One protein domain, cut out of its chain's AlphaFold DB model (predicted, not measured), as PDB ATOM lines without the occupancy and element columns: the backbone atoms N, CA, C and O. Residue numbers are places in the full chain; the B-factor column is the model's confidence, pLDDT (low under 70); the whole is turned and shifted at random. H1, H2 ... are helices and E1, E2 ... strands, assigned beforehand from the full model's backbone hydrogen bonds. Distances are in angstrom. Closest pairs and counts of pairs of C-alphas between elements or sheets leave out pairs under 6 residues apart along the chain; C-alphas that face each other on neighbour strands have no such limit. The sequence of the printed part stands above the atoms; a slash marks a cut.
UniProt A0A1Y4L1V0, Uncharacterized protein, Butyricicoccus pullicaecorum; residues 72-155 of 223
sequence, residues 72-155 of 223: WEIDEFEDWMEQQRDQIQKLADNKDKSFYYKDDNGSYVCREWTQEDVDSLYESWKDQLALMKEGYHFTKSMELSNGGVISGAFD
ATOM      1  N   TRP A  72     -25.700 -86.979  22.798       83.81
ATOM      2  CA  TRP A  72     -25.623 -88.113  21.900       83.81
ATOM      3  C   TRP A  72     -25.022 -87.691  20.564       83.81
ATOM      4  O   TRP A  72     -25.543 -86.793  19.902       83.81
ATOM      5  N   GLU A  73     -23.980 -88.395  20.140       89.62
ATOM      6  CA  GLU A  73     -23.573 -88.411  18.737       89.62
ATOM      7  C   GLU A  73     -24.486 -89.362  17.952       89.62
ATOM      8  O   GLU A  73     -24.959 -90.359  18.497       89.62
ATOM      9  N   ILE A  74     -24.742 -89.072  16.671       88.81
ATOM     10  CA  ILE A  74     -25.663 -89.873  15.839       88.81
ATOM     11  C   ILE A  74     -25.227 -91.341  15.792       88.81
ATOM     12  O   ILE A  74     -26.032 -92.217  16.094       88.81
ATOM     13  N   ASP A  75     -23.958 -91.598  15.473       92.94
ATOM     14  CA  ASP A  75     -23.425 -92.960  15.362       92.94
ATOM     15  C   ASP A  75     -23.470 -93.689  16.720       92.94
ATOM     16  O   ASP A  75     -23.805 -94.869  16.792       92.94
ATOM     17  N   GLU A  76     -23.200 -92.971  17.819       90.81
ATOM     18  CA  GLU A  76     -23.284 -93.523  19.178       90.81
ATOM     19  C   GLU A  76     -24.726 -93.898  19.542       90.81
ATOM     20  O   GLU A  76     -24.976 -94.955  20.124       90.81
ATOM     21  N   PHE A  77     -25.683 -93.036  19.197       85.62
ATOM     22  CA  PHE A  77     -27.092 -93.275  19.462       85.62
ATOM     23  C   PHE A  77     -27.624 -94.452  18.641       85.62
ATOM     24  O   PHE A  77     -28.341 -95.285  19.188       85.62
ATOM     25  N   GLU A  78     -27.237 -94.575  17.367       89.56
ATOM     26  CA  GLU A  78     -27.597 -95.720  16.519       89.56
ATOM     27  C   GLU A  78     -27.119 -97.050  17.124       89.56
ATOM     28  O   GLU A  78     -27.915 -97.986  17.259       89.56
ATOM     29  N   ASP A  79     -25.861 -97.115  17.569       90.44
ATOM     30  CA  ASP A  79     -25.304 -98.299  18.235       90.44
ATOM     31  C   ASP A  79     -26.019 -98.605  19.565       90.44
ATOM     32  O   ASP A  79     -26.329 -99.764  19.878       90.44
ATOM     33  N   TRP A  80     -26.316 -97.568  20.355       88.88
ATOM     34  CA  TRP A  80     -27.033 -97.702  21.623       88.88
ATOM     35  C   TRP A  80     -28.467 -98.208  21.425       88.88
ATOM     36  O   TRP A  80     -28.892 -99.105  22.157       88.88
ATOM     37  N   MET A  81     -29.196 -97.702  20.424       87.00
ATOM     38  CA  MET A  81     -30.570 -98.122  20.120       87.00
ATOM     39  C   MET A  81     -30.659 -99.626  19.851       87.00
ATOM     40  O   MET A  81     -31.539-100.293  20.398       87.00
ATOM     41  N   GLU A  82     -29.756-100.174  19.029       89.31
ATOM     42  CA  GLU A  82     -29.748-101.612  18.731       89.31
ATOM     43  C   GLU A  82     -29.421-102.437  19.977       89.31
ATOM     44  O   GLU A  82     -30.102-103.421  20.275       89.31
ATOM     45  N   GLN A  83     -28.429-102.004  20.763       84.12
ATOM     46  CA  GLN A  83     -28.076-102.687  22.005       84.12
ATOM     47  C   GLN A  83     -29.235-102.677  23.013       84.12
ATOM     48  O   GLN A  83     -29.506-103.702  23.649       84.12
ATOM     49  N   GLN A  84     -29.916-101.542  23.178       82.44
ATOM     50  CA  GLN A  84     -31.051-101.425  24.092       82.44
ATOM     51  C   GLN A  84     -32.249-102.233  23.618       82.44
ATOM     52  O   GLN A  84     -32.857-102.946  24.419       82.44
ATOM     53  N   ARG A  85     -32.551-102.202  22.320       83.62
ATOM     54  CA  ARG A  85     -33.591-103.046  21.732       83.62
ATOM     55  C   ARG A  85     -33.328-104.522  22.017       83.62
ATOM     56  O   ARG A  85     -34.238-105.207  22.469       83.62
ATOM     57  N   ASP A  86     -32.099-105.003  21.833       85.75
ATOM     58  CA  ASP A  86     -31.730-106.393  22.126       85.75
ATOM     59  C   ASP A  86     -31.898-106.754  23.612       85.75
ATOM     60  O   ASP A  86     -32.275-107.881  23.952       85.75
ATOM     61  N   GLN A  87     -31.601-105.823  24.522       81.06
ATOM     62  CA  GLN A  87     -31.802-106.023  25.960       81.06
ATOM     63  C   GLN A  87     -33.290-106.095  26.311       81.06
ATOM     64  O   GLN A  87     -33.711-107.029  26.994       81.06
ATOM     65  N   ILE A  88     -34.091-105.164  25.798       79.25
ATOM     66  CA  ILE A  88     -35.535-105.111  26.035       79.25
ATOM     67  C   ILE A  88     -36.251-106.299  25.383       79.25
ATOM     68  O   ILE A  88     -37.136-106.896  25.996       79.25
ATOM     69  N   GLN A  89     -35.824-106.720  24.192       84.19
ATOM     70  CA  GLN A  89     -36.349-107.910  23.525       84.19
ATOM     71  C   GLN A  89     -36.166-109.153  24.400       84.19
ATOM     72  O   GLN A  89     -37.098-109.937  24.554       84.19
ATOM     73  N   LYS A  90     -35.011-109.307  25.064       85.00
ATOM     74  CA  LYS A  90     -34.802-110.404  26.024       85.00
ATOM     75  C   LYS A  90     -35.757-110.322  27.215       85.00
ATOM     76  O   LYS A  90     -36.168-111.365  27.717       85.00
ATOM     77  N   LEU A  91     -36.107-109.124  27.687       85.00
ATOM     78  CA  LEU A  91     -37.089-108.956  28.765       85.00
ATOM     79  C   LEU A  91     -38.488-109.390  28.309       85.00
ATOM     80  O   LEU A  91     -39.163-110.119  29.039       85.00
ATOM     81  N   ALA A  92     -38.888-109.018  27.092       81.19
ATOM     82  CA  ALA A  92     -40.145-109.453  26.485       81.19
ATOM     83  C   ALA A  92     -40.186-110.978  26.276       81.19
ATOM     84  O   ALA A  92     -41.135-111.637  26.706       81.19
ATOM     85  N   ASP A  93     -39.126-111.561  25.711       89.50
ATOM     86  CA  ASP A  93     -39.016-113.004  25.464       89.50
ATOM     87  C   ASP A  93     -39.072-113.815  26.771       89.50
ATOM     88  O   ASP A  93     -39.698-114.879  26.835       89.50
ATOM     89  N   ASN A  94     -38.462-113.287  27.838       90.06
ATOM     90  CA  ASN A  94     -38.475-113.888  29.173       90.06
ATOM     91  C   ASN A  94     -39.751-113.583  29.974       90.06
ATOM     92  O   ASN A  94     -39.894-114.097  31.086       90.06
ATOM     93  N   LYS A  95     -40.677-112.781  29.428       85.00
ATOM     94  CA  LYS A  95     -41.891-112.301  30.113       85.00
ATOM     95  C   LYS A  95     -41.588-111.645  31.460       85.00
ATOM     96  O   LYS A  95     -42.273-111.878  32.460       85.00
ATOM     97  N   ASP A  96     -40.525-110.853  31.496       79.69
ATOM     98  CA  ASP A  96     -40.075-110.178  32.705       79.69
ATOM     99  C   ASP A  96     -41.087-109.109  33.154       79.69
ATOM    100  O   ASP A  96     -41.632-108.378  32.327       79.69
ATOM    101  N   LYS A  97     -41.347-109.013  34.465       81.75
ATOM    102  CA  LYS A  97     -42.362-108.121  35.062       81.75
ATOM    103  C   LYS A  97     -41.778-106.813  35.598       81.75
ATOM    104  O   LYS A  97     -42.118-106.397  36.705       81.75
ATOM    105  N   SER A  98     -40.892-106.184  34.838       76.31
ATOM    106  CA  SER A  98     -40.289-104.889  35.181       76.31
ATOM    107  C   SER A  98     -40.846-103.707  34.388       76.31
ATOM    108  O   SER A  98     -40.461-102.574  34.666       76.31
ATOM    109  N   PHE A  99     -41.764-103.921  33.437       74.38
ATOM    110  CA  PHE A  99     -42.315-102.814  32.662       74.38
ATOM    111  C   PHE A  99     -43.250-101.964  33.523       74.38
ATOM    112  O   PHE A  99     -44.316-102.426  33.941       74.38
ATOM    113  N   TYR A 100     -42.850-100.723  33.787       75.25
ATOM    114  CA  TYR A 100     -43.604 -99.779  34.601       75.25
ATOM    115  C   TYR A 100     -44.549 -98.968  33.715       75.25
ATOM    116  O   TYR A 100     -44.109 -98.267  32.807       75.25
ATOM    117  N   TYR A 101     -45.850 -99.030  33.985       73.88
ATOM    118  CA  TYR A 101     -46.832 -98.209  33.280       73.88
ATOM    119  C   TYR A 101     -47.889 -97.685  34.237       73.88
ATOM    120  O   TYR A 101     -48.093 -98.225  35.323       73.88
ATOM    121  N   LYS A 102     -48.550 -96.607  33.824       77.50
ATOM    122  CA  LYS A 102     -49.658 -96.015  34.561       77.50
ATOM    123  C   LYS A 102     -50.959 -96.664  34.090       77.50
ATOM    124  O   LYS A 102     -51.262 -96.610  32.901       77.50
ATOM    125  N   ASP A 103     -51.684 -97.307  34.996       76.12
ATOM    126  CA  ASP A 103     -52.971 -97.935  34.696       76.12
ATOM    127  C   ASP A 103     -54.096 -96.897  34.513       76.12
ATOM    128  O   ASP A 103     -53.908 -95.695  34.725       76.12
ATOM    129  N   ASP A 104     -55.290 -97.373  34.152       83.31
ATOM    130  CA  ASP A 104     -56.482 -96.534  33.945       83.31
ATOM    131  C   ASP A 104     -56.898 -95.743  35.200       83.31
ATOM    132  O   ASP A 104     -57.601 -94.736  35.104       83.31
ATOM    133  N   ASN A 105     -56.454 -96.171  36.384       80.38
ATOM    134  CA  ASN A 105     -56.716 -95.495  37.656       80.38
ATOM    135  C   ASN A 105     -55.638 -94.458  37.999       80.38
ATOM    136  O   ASN A 105     -55.721 -93.792  39.034       80.38
ATOM    137  N   GLY A 106     -54.620 -94.311  37.152       75.44
ATOM    138  CA  GLY A 106     -53.504 -93.411  37.373       75.44
ATOM    139  C   GLY A 106     -52.431 -93.963  38.316       75.44
ATOM    140  O   GLY A 106     -51.540 -93.203  38.704       75.44
ATOM    141  N   SER A 107     -52.497 -95.241  38.692       74.31
ATOM    142  CA  SER A 107     -51.497 -95.902  39.529       74.31
ATOM    143  C   SER A 107     -50.394 -96.492  38.665       74.31
ATOM    144  O   SER A 107     -50.661 -97.079  37.619       74.31
ATOM    145  N   TYR A 108     -49.148 -96.392  39.116       74.19
ATOM    146  CA  TYR A 108     -48.067 -97.109  38.457       74.19
ATOM    147  C   TYR A 108     -48.045 -98.575  38.891       74.19
ATOM    148  O   TYR A 108     -48.098 -98.876  40.085       74.19
ATOM    149  N   VAL A 109     -47.967 -99.482  37.923       74.00
ATOM    150  CA  VAL A 109     -47.960-100.931  38.139       74.00
ATOM    151  C   VAL A 109     -46.909-101.592  37.237       74.00
ATOM    152  O   VAL A 109     -46.709-101.167  36.097       74.00
ATOM    153  N   CYS A 110     -46.225-102.628  37.744       80.44
ATOM    154  CA  CYS A 110     -45.299-103.429  36.935       80.44
ATOM    155  C   CYS A 110     -46.100-104.494  36.153       80.44
ATOM    156  O   CYS A 110     -46.907-105.220  36.745       80.44
ATOM    157  N   ARG A 111     -45.863-104.633  34.846       83.25
ATOM    158  CA  ARG A 111     -46.378-105.742  34.018       83.25
ATOM    159  C   ARG A 111     -45.278-106.404  33.200       83.25
ATOM    160  O   ARG A 111     -44.133-105.963  33.207       83.25
ATOM    161  N   GLU A 112     -45.657-107.479  32.512       84.50
ATOM    162  CA  GLU A 112     -44.796-108.157  31.547       84.50
ATOM    163  C   GLU A 112     -44.472-107.222  30.378       84.50
ATOM    164  O   GLU A 112     -45.362-106.522  29.877       84.50
ATOM    165  N   TRP A 113     -43.211-107.228  29.953       83.25
ATOM    166  CA  TRP A 113     -42.802-106.658  28.675       83.25
ATOM    167  C   TRP A 113     -43.502-107.386  27.527       83.25
ATOM    168  O   TRP A 113     -43.602-108.615  27.519       83.25
ATOM    169  N   THR A 114     -43.981-106.629  26.548       87.25
ATOM    170  CA  THR A 114     -44.615-107.158  25.339       87.25
ATOM    171  C   THR A 114     -43.825-106.745  24.105       87.25
ATOM    172  O   THR A 114     -43.071-105.776  24.138       87.25
ATOM    173  N   GLN A 115     -44.026-107.458  22.993       89.06
ATOM    174  CA  GLN A 115     -43.417-107.072  21.718       89.06
ATOM    175  C   GLN A 115     -43.836-105.659  21.292       89.06
ATOM    176  O   GLN A 115     -43.019-104.911  20.775       89.06
ATOM    177  N   GLU A 116     -45.087-105.277  21.564       88.06
ATOM    178  CA  GLU A 116     -45.605-103.943  21.260       88.06
ATOM    179  C   GLU A 116     -44.838-102.842  22.008       88.06
ATOM    180  O   GLU A 116     -44.612-101.777  21.440       88.06
ATOM    181  N   ASP A 117     -44.371-103.101  23.235       83.06
ATOM    182  CA  ASP A 117     -43.534-102.147  23.978       83.06
ATOM    183  C   ASP A 117     -42.158-101.990  23.341       83.06
ATOM    184  O   ASP A 117     -41.659-100.872  23.214       83.06
ATOM    185  N   VAL A 118     -41.553-103.109  22.931       81.56
ATOM    186  CA  VAL A 118     -40.242-103.109  22.266       81.56
ATOM    187  C   VAL A 118     -40.328-102.327  20.961       81.56
ATOM    188  O   VAL A 118     -39.507-101.447  20.712       81.56
ATOM    189  N   ASP A 119     -41.352-102.618  20.160       85.69
ATOM    190  CA  ASP A 119     -41.571-101.978  18.869       85.69
ATOM    191  C   ASP A 119     -41.871-100.482  19.054       85.69
ATOM    192  O   ASP A 119     -41.267 -99.651  18.379       85.69
ATOM    193  N   SER A 120     -42.727-100.117  20.015       84.31
ATOM    194  CA  SER A 120     -43.084 -98.715  20.283       84.31
ATOM    195  C   SER A 120     -41.893 -97.885  20.769       84.31
ATOM    196  O   SER A 120     -41.706 -96.757  20.314       84.31
ATOM    197  N   LEU A 121     -41.066 -98.430  21.669       81.50
ATOM    198  CA  LEU A 121     -39.852 -97.751  22.133       81.50
ATOM    199  C   LEU A 121     -38.846 -97.578  20.997       81.50
ATOM    200  O   LEU A 121     -38.271 -96.503  20.839       81.50
ATOM    201  N   TYR A 122     -38.666 -98.611  20.177       85.38
ATOM    202  CA  TYR A 122     -37.727 -98.562  19.067       85.38
ATOM    203  C   TYR A 122     -38.171 -97.581  17.972       85.38
ATOM    204  O   TYR A 122     -37.335 -96.847  17.451       85.38
ATOM    205  N   GLU A 123     -39.468 -97.493  17.657       85.06
ATOM    206  CA  GLU A 123     -39.992 -96.436  16.775       85.06
ATOM    207  C   GLU A 123     -39.774 -95.035  17.371       85.06
ATOM    208  O   GLU A 123     -39.293 -94.146  16.671       85.06
ATOM    209  N   SER A 124     -40.007 -94.847  18.676       79.25
ATOM    210  CA  SER A 124     -39.727 -93.568  19.348       79.25
ATOM    211  C   SER A 124     -38.252 -93.161  19.244       79.25
ATOM    212  O   SER A 124     -37.950 -91.974  19.100       79.25
ATOM    213  N   TRP A 125     -37.321 -94.114  19.311       85.12
ATOM    214  CA  TRP A 125     -35.902 -93.817  19.120       85.12
ATOM    215  C   TRP A 125     -35.558 -93.516  17.658       85.12
ATOM    216  O   TRP A 125     -34.723 -92.651  17.406       85.12
ATOM    217  N   LYS A 126     -36.227 -94.136  16.677       86.75
ATOM    218  CA  LYS A 126     -36.058 -93.761  15.258       86.75
ATOM    219  C   LYS A 126     -36.515 -92.334  14.981       86.75
ATOM    220  O   LYS A 126     -35.837 -91.628  14.237       86.75
ATOM    221  N   ASP A 127     -37.620 -91.904  15.587       86.75
ATOM    222  CA  ASP A 127     -38.087 -90.519  15.489       86.75
ATOM    223  C   ASP A 127     -37.057 -89.554  16.095       86.75
ATOM    224  O   ASP A 127     -36.707 -88.544  15.482       86.75
ATOM    225  N   GLN A 128     -36.487 -89.900  17.255       83.50
ATOM    226  CA  GLN A 128     -35.393 -89.135  17.860       83.50
ATOM    227  C   GLN A 128     -34.157 -89.073  16.946       83.50
ATOM    228  O   GLN A 128     -33.595 -87.999  16.740       83.50
ATOM    229  N   LEU A 129     -33.757 -90.195  16.348       86.25
ATOM    230  CA  LEU A 129     -32.641 -90.259  15.407       86.25
ATOM    231  C   LEU A 129     -32.892 -89.404  14.153       86.25
ATOM    232  O   LEU A 129     -31.966 -88.777  13.636       86.25
ATOM    233  N   ALA A 130     -34.130 -89.365  13.655       87.31
ATOM    234  CA  ALA A 130     -34.508 -88.496  12.545       87.31
ATOM    235  C   ALA A 130     -34.336 -87.016  12.924       87.31
ATOM    236  O   ALA A 130     -33.707 -86.272  12.173       87.31
ATOM    237  N   LEU A 131     -34.781 -86.618  14.120       83.06
ATOM    238  CA  LEU A 131     -34.576 -85.263  14.641       83.06
ATOM    239  C   LEU A 131     -33.087 -84.936  14.820       83.06
ATOM    240  O   LEU A 131     -32.646 -83.849  14.449       83.06
ATOM    241  N   MET A 132     -32.281 -85.879  15.315       85.44
ATOM    242  CA  MET A 132     -30.828 -85.698  15.411       85.44
ATOM    243  C   MET A 132     -30.193 -85.428  14.043       85.44
ATOM    244  O   MET A 132     -29.365 -84.530  13.903       85.44
ATOM    245  N   LYS A 133     -30.635 -86.144  13.002       88.25
ATOM    246  CA  LYS A 133     -30.193 -85.929  11.612       88.25
ATOM    247  C   LYS A 133     -30.659 -84.588  11.033       88.25
ATOM    248  O   LYS A 133     -30.016 -84.075  10.119       88.25
ATOM    249  N   GLU A 134     -31.732 -84.009  11.565       87.06
ATOM    250  CA  GLU A 134     -32.201 -82.652  11.249       87.06
ATOM    251  C   GLU A 134     -31.450 -81.552  12.028       87.06
ATOM    252  O   GLU A 134     -31.615 -80.370  11.728       87.06
ATOM    253  N   GLY A 135     -30.578 -81.925  12.972       79.62
ATOM    254  CA  GLY A 135     -29.725 -81.010  13.734       79.62
ATOM    255  C   GLY A 135     -30.160 -80.783  15.183       79.62
ATOM    256  O   GLY A 135     -29.559 -79.953  15.870       79.62
ATOM    257  N   TYR A 136     -31.173 -81.503  15.671       82.25
ATOM    258  CA  TYR A 136     -31.521 -81.486  17.091       82.25
ATOM    259  C   TYR A 136     -30.437 -82.166  17.925       82.25
ATOM    260  O   TYR A 136     -29.900 -83.206  17.550       82.25
ATOM    261  N   HIS A 137     -30.153 -81.602  19.094       76.38
ATOM    262  CA  HIS A 137     -29.190 -82.171  20.033       76.38
ATOM    263  C   HIS A 137     -29.938 -82.754  21.225       76.38
ATOM    264  O   HIS A 137     -30.764 -82.080  21.835       76.38
ATOM    265  N   PHE A 138     -29.651 -84.005  21.568       79.44
ATOM    266  CA  PHE A 138     -30.279 -84.687  22.698       79.44
ATOM    267  C   PHE A 138     -29.225 -84.998  23.747       79.44
ATOM    268  O   PHE A 138     -28.147 -85.490  23.409       79.44
ATOM    269  N   THR A 139     -29.531 -84.732  25.014       79.00
ATOM    270  CA  THR A 139     -28.617 -85.076  26.104       79.00
ATOM    271  C   THR A 139     -28.755 -86.539  26.482       79.00
ATOM    272  O   THR A 139     -29.846 -87.119  26.449       79.00
ATOM    273  N   LYS A 140     -27.651 -87.119  26.943       79.44
ATOM    274  CA  LYS A 140     -27.683 -88.354  27.721       79.44
ATOM    275  C   LYS A 140     -28.434 -88.102  29.026       79.44
ATOM    276  O   LYS A 140     -28.509 -86.972  29.518       79.44
ATOM    277  N   SER A 141     -29.033 -89.156  29.566       70.12
ATOM    278  CA  SER A 141     -29.680 -89.099  30.872       70.12
ATOM    279  C   SER A 141     -28.625 -88.926  31.961       70.12
ATOM    280  O   SER A 141     -27.726 -89.756  32.081       70.12
ATOM    281  N   MET A 142     -28.760 -87.878  32.764       62.88
ATOM    282  CA  MET A 142     -27.895 -87.603  33.904       62.88
ATOM    283  C   MET A 142     -28.689 -87.768  35.195       62.88
ATOM    284  O   MET A 142     -29.715 -87.113  35.387       62.88
ATOM    285  N   GLU A 143     -28.212 -88.634  36.083       65.31
ATOM    286  CA  GLU A 143     -28.748 -88.757  37.435       65.31
ATOM    287  C   GLU A 143     -28.195 -87.637  38.320       65.31
ATOM    288  O   GLU A 143     -26.988 -87.455  38.470       65.31
ATOM    289  N   LEU A 144     -29.101 -86.876  38.914       62.34
ATOM    290  CA  LEU A 144     -28.807 -85.882  39.926       62.34
ATOM    291  C   LEU A 144     -28.597 -86.556  41.281       62.34
ATOM    292  O   LEU A 144     -29.165 -87.604  41.587       62.34
ATOM    293  N   SER A 145     -27.871 -85.876  42.162       60.97
ATOM    294  CA  SER A 145     -27.616 -86.320  43.540       60.97
ATOM    295  C   SER A 145     -28.883 -86.536  44.383       60.97
ATOM    296  O   SER A 145     -28.841 -87.246  45.384       60.97
ATOM    297  N   ASN A 146     -30.017 -85.956  43.979       59.88
ATOM    298  CA  ASN A 146     -31.322 -86.157  44.612       59.88
ATOM    299  C   ASN A 146     -32.126 -87.336  44.021       59.88
ATOM    300  O   ASN A 146     -33.289 -87.512  44.383       59.88
ATOM    301  N   GLY A 147     -31.535 -88.122  43.115       48.22
ATOM    302  CA  GLY A 147     -32.190 -89.232  42.417       48.22
ATOM    303  C   GLY A 147     -33.108 -88.808  41.266       48.22
ATOM    304  O   GLY A 147     -33.782 -89.655  40.683       48.22
ATOM    305  N   GLY A 148     -33.170 -87.515  40.933       49.78
ATOM    306  CA  GLY A 148     -33.825 -87.035  39.720       49.78
ATOM    307  C   GLY A 148     -32.996 -87.362  38.480       49.78
ATOM    308  O   GLY A 148     -31.775 -87.376  38.544       49.78
ATOM    309  N   VAL A 149     -33.643 -87.596  37.341       51.50
ATOM    310  CA  VAL A 149     -32.960 -87.794  36.054       51.50
ATOM    311  C   VAL A 149     -33.248 -86.591  35.166       51.50
ATOM    312  O   VAL A 149     -34.409 -86.212  35.006       51.50
ATOM    313  N   ILE A 150     -32.206 -85.999  34.586       53.25
ATOM    314  CA  ILE A 150     -32.322 -84.954  33.566       53.25
ATOM    315  C   ILE A 150     -31.958 -85.549  32.206       53.25
ATOM    316  O   ILE A 150     -30.870 -86.089  32.024       53.25
ATOM    317  N   SER A 151     -32.857 -85.392  31.240       67.75
ATOM    318  CA  SER A 151     -32.590 -85.545  29.810       67.75
ATOM    319  C   SER A 151     -33.377 -84.483  29.044       67.75
ATOM    320  O   SER A 151     -34.481 -84.123  29.453       67.75
ATOM    321  N   GLY A 152     -32.827 -83.964  27.948       67.94
ATOM    322  CA  GLY A 152     -33.429 -82.865  27.196       67.94
ATOM    323  C   GLY A 152     -33.110 -82.906  25.706       67.94
ATOM    324  O   GLY A 152     -32.164 -83.564  25.275       67.94
ATOM    325  N   ALA A 153     -33.922 -82.189  24.935       74.44
ATOM    326  CA  ALA A 153     -33.756 -81.982  23.503       74.44
ATOM    327  C   ALA A 153     -33.599 -80.485  23.226       74.44
ATOM    328  O   ALA A 153     -34.323 -79.667  23.796       74.44
ATOM    329  N   PHE A 154     -32.675 -80.143  22.340       68.56
ATOM    330  CA  PHE A 154     -32.356 -78.776  21.967       68.56
ATOM    331  C   PHE A 154     -32.549 -78.596  20.469       68.56
ATOM    332  O   PHE A 154     -32.038 -79.377  19.663       68.56
ATOM    333  N   ASP A 155     -33.303 -77.560  20.115       74.31
ATOM    334  CA  ASP A 155     -33.590 -77.217  18.731       74.31
ATOM    335  C   ASP A 155     -32.335 -76.662  18.042       74.31
ATOM    336  O   ASP A 155     -31.625 -75.865  18.667       74.31
TER     337      ASP A 155
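AT A GLANCE: This is residues 72 to 155 of the 223 residues of an uncharacterized protein of Butyricicoccus pullicaecorum (UniProt A0A1Y4L1V0). Two long helices, H1 and H2, lie side by side as a floor, and two slender hairpins rise from its opposite ends on the same side, with open space between them. The hairpin of strands E1 and E2 stands at the end where H1 finishes and H2 starts; the other, an unnamed loop in residues 134 to 155, leaves the far end of H2 and folds back on itself. The printed part has 84 residues, with two named helices and two named strands in the order H1, E1, E2, H2; the sheet is E1 - E2, antiparallel. The class is mostly helix, with 39 residues in helices and 8 in strands. The whole is loose, with a radius of gyration of the C-alphas of 14.8 A, and spans 37 by 31 by 24 A.

HOW THE PARTS SIT: Start with the two helices, H1, residues 74 to 93, and H2, residues 115 to 133. They touch, with 14 pairs of C-alphas within 8 A; look for the closest pair at Ala 92 and Gln 115, whose C-alphas are 6.3 A apart. Their lines stand at a shallow tilt of 5 degrees, and they run opposite ways. In H1 and H2 every O i to N i+4 pair is within hydrogen-bond range. Between them in the chain come E1, residues 99 to 102, and E2, residues 108 to 111, a hairpin of antiparallel strands with 143 degrees between their directions. Here N 99 and O 111 are within hydrogen-bond range at 3.1 A, and N 111 and O 99 at 2.8 A. H1 and E2 are apart, and E1 and H2 are apart.

IN THESE COORDINATES: Find C-alpha 74 at (-25.663, -89.873, 15.839); from there H1 runs 28.4 A to C-alpha 93 at (-39.016, -113.004, 25.464). E1 goes from Phe 99 to Lys 102 and E2 from Tyr 108 to Arg 111. H2 then runs 26.9 A from Gln 115 to C-alpha 133 at (-30.193, -85.929, 11.612). In the stretch that follows, residues 137 to 138 pair with 153 to 154, and residues 142 to 143 with 149 to 150, both antiparallel and too short to be named strands.

THE WHOLE: The two C-alphas farthest apart are those of Asp 75 and Asn 105, at 40.1 A. The printed part has no cut, and the links H1 to E1, E1 to E2 and E2 to H2 are tight. Residues 134 to 155 hold no named element; their C-alphas lie 11 to 22 A from the mean of all C-alphas. The mean pLDDT of the printed part is 79.6; look for values under 70 in residues 142 to 152 and residue 154 of this model.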